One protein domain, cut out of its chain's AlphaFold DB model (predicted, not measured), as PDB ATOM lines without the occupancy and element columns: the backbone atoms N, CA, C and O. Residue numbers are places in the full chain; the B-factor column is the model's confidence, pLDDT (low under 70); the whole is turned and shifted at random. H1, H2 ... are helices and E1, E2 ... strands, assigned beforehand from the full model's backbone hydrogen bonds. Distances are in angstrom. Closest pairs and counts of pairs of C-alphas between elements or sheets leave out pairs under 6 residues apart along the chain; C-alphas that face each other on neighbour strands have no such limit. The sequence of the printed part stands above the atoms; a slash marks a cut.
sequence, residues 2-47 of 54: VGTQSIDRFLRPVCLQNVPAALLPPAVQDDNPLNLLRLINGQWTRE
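What this domain is: This is residues 2 to 47 of the 54 residues of the protein "Aldehyde dehydrogenase (NADP(+))" of Escherichia coli (UniProt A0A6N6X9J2). Little regular structure is present: a short helix, H1, sticks out at one end, a long winding stretch leads away from it, and a small two-strand hairpin, E1 and E2, stands at some distance from H1. The printed part has 46 residues, with H1, E1 and E2 in that order; the class is mixed, with 13 residues in named elements. The whole is loose, with a radius of gyration of the C-alphas of 12.9 A, and elongated, spanning 38 by 20 by 20 A.

How they stand to each other: H1, residues 4 to 10, has 0 of 3 O i to N i+4 pairs within hydrogen-bond range, but 2 of 4 O i to N i+3 pairs. E1, residues 38 to 40, and E2, residues 43 to 45, form an antiparallel hairpin at 136 degrees. N 38 and O 45 are 2.9 A apart, within hydrogen-bond range. H1 and E2 are apart.

Where its parts are: H1 begins at C-alpha 4 (135.292, 102.317, 166.935) and is 12.4 A long. E1 measures 6.2 A and E2 6.3 A, ending at C-alpha 45 (141.857, 122.208, 172.606).

The domain as a whole: The C-alphas of Val 2 and Pro 20, the two farthest apart, are 38.8 A apart. The link from H1 to E1 is long, 27 residues. The printed part has no cut, and no printed residue is under 70 in pLDDT.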
ATOM      1  N   VAL A   2     133.621  95.537 163.435       74.19
ATOM      2  CA  VAL A   2     132.770  96.529 164.121       74.19
ATOM      3  C   VAL A   2     133.602  97.795 164.352       74.19
ATOM      4  O   VAL A   2     134.740  97.699 164.797       74.19
ATOM      5  N   GLY A   3     133.088  98.968 163.971       90.94
ATOM      6  CA  GLY A   3     133.831 100.236 164.030       90.94
ATOM      7  C   GLY A   3     134.003 100.781 165.453       90.94
ATOM      8  O   GLY A   3     133.229 100.450 166.357       90.94
ATOM      9  N   THR A   4     134.983 101.665 165.647       90.56
ATOM     10  CA  THR A   4     135.292 102.317 166.935       90.56
ATOM     11  C   THR A   4     134.106 103.076 167.538       90.56
ATOM     12  O   THR A   4     133.956 103.081 168.752       90.56
ATOM     13  N   GLN A   5     133.201 103.618 166.715       92.38
ATOM     14  CA  GLN A   5     131.977 104.311 167.163       92.38
ATOM     15  C   GLN A   5     130.960 103.403 167.872       92.38
ATOM     16  O   GLN A   5     130.004 103.874 168.482       92.38
ATOM     17  N   SER A   6     131.133 102.079 167.819       94.88
ATOM     18  CA  SER A   6     130.203 101.153 168.475       94.88
ATOM     19  C   SER A   6     130.177 101.280 170.005       94.88
ATOM     20  O   SER A   6     129.214 100.792 170.608       94.88
ATOM     21  N   ILE A   7     131.183 101.942 170.599       94.69
ATOM     22  CA  ILE A   7     131.269 102.251 172.031       94.69
ATOM     23  C   ILE A   7     130.166 103.214 172.494       94.69
ATOM     24  O   ILE A   7     129.621 103.026 173.580       94.69
ATOM     25  N   ASP A   8     129.758 104.167 171.649       94.69
ATOM     26  CA  ASP A   8     128.816 105.234 172.023       94.69
ATOM     27  C   ASP A   8     127.420 104.699 172.367       94.69
ATOM     28  O   ASP A   8     126.676 105.319 173.121       94.69
ATOM     29  N   ARG A   9     127.088 103.488 171.901       96.38
ATOM     30  CA  ARG A   9     125.822 102.796 172.208       96.38
ATOM     31  C   ARG A   9     125.630 102.495 173.695       96.38
ATOM     32  O   ARG A   9     124.505 102.229 174.110       96.38
ATOM     33  N   PHE A  10     126.710 102.490 174.475       96.19
ATOM     34  CA  PHE A  10     126.696 102.155 175.902       96.19
ATOM     35  C   PHE A  10     127.002 103.358 176.802       96.19
ATOM     36  O   PHE A  10     127.052 103.214 178.025       96.19
ATOM     37  N   LEU A  11     127.212 104.537 176.213       96.12
ATOM     38  CA  LEU A  11     127.525 105.768 176.928       96.12
ATOM     39  C   LEU A  11     126.297 106.683 176.991       96.12
ATOM     40  O   LEU A  11     125.386 106.604 176.170       96.12
ATOM     41  N   ARG A  12     126.272 107.564 177.991       97.50
ATOM     42  CA  ARG A  12     125.260 108.617 178.140       97.50
ATOM     43  C   ARG A  12     125.940 109.915 178.587       97.50
ATOM     44  O   ARG A  12     126.769 109.849 179.497       97.50
ATOM     45  N   PRO A  13     125.631 111.070 177.975       96.75
ATOM     46  CA  PRO A  13     126.204 112.343 178.395       96.75
ATOM     47  C   PRO A  13     125.644 112.772 179.757       96.75
ATOM     48  O   PRO A  13     124.490 112.489 180.084       96.75
ATOM     49  N   VAL A  14     126.466 113.466 180.546       96.94
ATOM     50  CA  VAL A  14     126.088 114.054 181.839       96.94
ATOM     51  C   VAL A  14     126.671 115.460 181.921       96.94
ATOM     52  O   VAL A  14     127.839 115.661 181.594       96.94
ATOM     53  N   CYS A  15     125.862 116.416 182.376       96.50
ATOM     54  CA  CYS A  15     126.286 117.794 182.610       96.50
ATOM     55  C   CYS A  15     126.517 118.020 184.108       96.50
ATOM     56  O   CYS A  15     125.666 117.670 184.925       96.50
ATOM     57  N   LEU A  16     127.653 118.622 184.457       95.50
ATOM     58  CA  LEU A  16     128.005 119.007 185.823       95.50
ATOM     59  C   LEU A  16     128.077 120.535 185.888       95.50
ATOM     60  O   LEU A  16     128.831 121.139 185.130       95.50
ATOM     61  N   GLN A  17     127.296 121.159 186.770       95.06
ATOM     62  CA  GLN A  17     127.241 122.614 186.928       95.06
ATOM     63  C   GLN A  17     127.508 122.990 188.384       95.06
ATOM     64  O   GLN A  17     126.951 122.368 189.287       95.06
ATOM     65  N   ASN A  18     128.345 124.010 188.603       93.69
ATOM     66  CA  ASN A  18     128.718 124.518 189.929       93.69
ATOM     67  C   ASN A  18     129.215 123.417 190.889       93.69
ATOM     68  O   ASN A  18     128.998 123.480 192.099       93.69
ATOM     69  N   VAL A  19     129.866 122.388 190.341       93.06
ATOM     70  CA  VAL A  19     130.458 121.303 191.126       93.06
ATOM     71  C   VAL A  19     131.828 121.763 191.631       93.06
ATOM     72  O   VAL A  19     132.634 122.225 190.824       93.06
ATOM     73  N   PRO A  20     132.126 121.634 192.937       93.00
ATOM     74  CA  PRO A  20     133.445 121.960 193.470       93.00
ATOM     75  C   PRO A  20     134.556 121.171 192.769       93.00
ATOM     76  O   PRO A  20     134.402 119.972 192.531       93.00
ATOM     77  N   ALA A  21     135.704 121.810 192.521       89.81
ATOM     78  CA  ALA A  21     136.819 121.213 191.777       89.81
ATOM     79  C   ALA A  21     137.268 119.844 192.328       89.81
ATOM     80  O   ALA A  21     137.541 118.925 191.563       89.81
ATOM     81  N   ALA A  22     137.253 119.673 193.654       91.81
ATOM     82  CA  ALA A  22     137.632 118.424 194.321       91.81
ATOM     83  C   ALA A  22     136.715 117.223 194.001       91.81
ATOM     84  O   ALA A  22     137.111 116.081 194.224       91.81
ATOM     85  N   LEU A  23     135.496 117.469 193.510       94.94
ATOM     86  CA  LEU A  23     134.519 116.435 193.155       94.94
ATOM     87  C   LEU A  23     134.395 116.230 191.639       94.94
ATOM     88  O   LEU A  23     133.692 115.316 191.204       94.94
ATOM     89  N   LEU A  24     135.052 117.065 190.829       95.44
ATOM     90  CA  LEU A  24     135.027 116.917 189.381       95.44
ATOM     91  C   LEU A  24     135.796 115.658 188.957       95.44
ATOM     92  O   LEU A  24     136.923 115.442 189.410       95.44
ATOM     93  N   PRO A  25     135.238 114.840 188.046       95.94
ATOM     94  CA  PRO A  25     135.984 113.760 187.419       95.94
ATOM     95  C   PRO A  25     137.225 114.294 186.685       95.94
ATOM     96  O   PRO A  25     137.114 115.320 186.011       95.94
ATOM     97  N   PRO A  26     138.363 113.572 186.685       96.25
ATOM     98  CA  PRO A  26     139.599 114.017 186.027       96.25
ATOM     99  C   PRO A  26     139.446 114.412 184.550       96.25
ATOM    100  O   PRO A  26     140.184 115.246 184.045       96.25
ATOM    101  N   ALA A  27     138.468 113.839 183.842       95.19
ATOM    102  CA  ALA A  27     138.205 114.142 182.434       95.19
ATOM    103  C   ALA A  27     137.670 115.567 182.180       95.19
ATOM    104  O   ALA A  27     137.783 116.064 181.060       95.19
ATOM    105  N   VAL A  28     137.076 116.210 183.191       94.81
ATOM    106  CA  VAL A  28     136.471 117.550 183.083       94.81
ATOM    107  C   VAL A  28     137.117 118.575 184.016       94.81
ATOM    108  O   VAL A  28     136.620 119.688 184.112       94.81
ATOM    109  N   GLN A  29     138.211 118.220 184.693       95.00
ATOM    110  CA  GLN A  29     138.983 119.162 185.506       95.00
ATOM    111  C   GLN A  29     139.714 120.178 184.622       95.00
ATOM    112  O   GLN A  29     140.141 119.860 183.508       95.00
ATOM    113  N   ASP A  30     139.855 121.404 185.113       94.56
ATOM    114  CA  ASP A  30     140.353 122.548 184.346       94.56
ATOM    115  C   ASP A  30     141.779 122.348 183.811       94.56
ATOM    116  O   ASP A  30     142.054 122.664 182.649       94.56
ATOM    117  N   ASP A  31     142.643 121.727 184.615       95.06
ATOM    118  CA  ASP A  31     144.047 121.408 184.337       95.06
ATOM    119  C   ASP A  31     144.253 120.299 183.289       95.06
ATOM    120  O   ASP A  31     145.358 120.146 182.772       95.06
ATOM    121  N   ASN A  32     143.198 119.564 182.925       96.19
ATOM    122  CA  ASN A  32     143.232 118.471 181.947       96.19
ATOM    123  C   ASN A  32     144.320 117.413 182.233       96.19
ATOM    124  O   ASN A  32     145.166 117.145 181.373       96.19
ATOM    125  N   PRO A  33     144.293 116.737 183.394       96.50
ATOM    126  CA  PRO A  33     145.355 115.818 183.809       96.50
ATOM    127  C   PRO A  33     145.500 114.616 182.864       96.50
ATOM    128  O   PRO A  33     146.547 113.977 182.802       96.50
ATOM    129  N   LEU A  34     144.443 114.304 182.109       97.50
ATOM    130  CA  LEU A  34     144.402 113.219 181.133       97.50
ATOM    131  C   LEU A  34     144.783 113.660 179.708       97.50
ATOM    132  O   LEU A  34     144.791 112.825 178.803       97.50
ATOM    133  N   ASN A  35     145.082 114.946 179.490       97.38
ATOM    134  CA  ASN A  35     145.425 115.524 178.186       97.38
ATOM    135  C   ASN A  35     144.399 115.187 177.078       97.38
ATOM    136  O   ASN A  35     144.745 114.912 175.920       97.38
ATOM    137  N   LEU A  36     143.111 115.165 177.439       97.62
ATOM    138  CA  LEU A  36     142.022 114.846 176.518       97.62
ATOM    139  C   LEU A  36     141.791 115.998 175.542       97.62
ATOM    140  O   LEU A  36     141.984 117.167 175.879       97.62
ATOM    141  N   LEU A  37     141.344 115.662 174.329       97.94
ATOM    142  CA  LEU A  37     140.834 116.649 173.383       97.94
ATOM    143  C   LEU A  37     139.423 117.058 173.818       97.94
ATOM    144  O   LEU A  37     138.517 116.223 173.835       97.94
ATOM    145  N   ARG A  38     139.250 118.329 174.183       97.31
ATOM    146  CA  ARG A  38     138.009 118.881 174.740       97.31
ATOM    147  C   ARG A  38     137.503 120.020 173.865       97.31
ATOM    148  O   ARG A  38     138.295 120.716 173.233       97.31
ATOM    149  N   LEU A  39     136.190 120.211 173.842       96.94
ATOM    150  CA  LEU A  39     135.556 121.330 173.153       96.94
ATOM    151  C   LEU A  39     135.243 122.424 174.178       96.94
ATOM    152  O   LEU A  39     134.334 122.261 174.988       96.94
ATOM    153  N   ILE A  40     135.988 123.526 174.137       95.81
ATOM    154  CA  ILE A  40     135.799 124.681 175.021       95.81
ATOM    155  C   ILE A  40     135.298 125.846 174.171       95.81
ATOM    156  O   ILE A  40     135.965 126.247 173.220       95.81
ATOM    157  N   ASN A  41     134.107 126.373 174.471       94.88
ATOM    158  CA  ASN A  41     133.495 127.493 173.738       94.88
ATOM    159  C   ASN A  41     133.489 127.312 172.200       94.88
ATOM    160  O   ASN A  41     133.706 128.257 171.446       94.88
ATOM    161  N   GLY A  42     133.269 126.081 171.720       97.00
ATOM    162  CA  GLY A  42     133.251 125.752 170.288       97.00
ATOM    163  C   GLY A  42     134.626 125.533 169.640       97.00
ATOM    164  O   GLY A  42     134.681 125.234 168.450       97.00
ATOM    165  N   GLN A  43     135.723 125.629 170.396       97.56
ATOM    166  CA  GLN A  43     137.089 125.387 169.925       97.56
ATOM    167  C   GLN A  43     137.652 124.098 170.532       97.56
ATOM    168  O   GLN A  43     137.558 123.863 171.739       97.56
ATOM    169  N   TRP A  44     138.237 123.242 169.695       98.06
ATOM    170  CA  TRP A  44     138.903 122.024 170.154       98.06
ATOM    171  C   TRP A  44     140.289 122.357 170.708       98.06
ATOM    172  O   TRP A  44     141.117 122.921 169.998       98.06
ATOM    173  N   THR A  45     140.561 121.978 171.954       97.25
ATOM    174  CA  THR A  45     141.857 122.208 172.606       97.25
ATOM    175  C   THR A  45     142.202 121.087 173.589       97.25
ATOM    176  O   THR A  45     141.347 120.297 173.998       97.25
ATOM    177  N   ARG A  46     143.481 121.004 173.956       97.56
ATOM    178  CA  ARG A  46     143.985 120.183 175.070       97.56
ATOM    179  C   ARG A  46     144.536 121.030 176.214       97.56
ATOM    180  O   ARG A  46     144.964 120.477 177.221       97.56
ATOM    181  N   GLU A  47     144.539 122.347 176.057       96.69
ATOM    182  CA  GLU A  47     145.112 123.261 177.035       96.69
ATOM    183  C   GLU A  47     144.299 123.268 178.334       96.69
ATOM    184  O   GLU A  47     143.096 122.956 178.357       96.69
TER     185      GLU A  47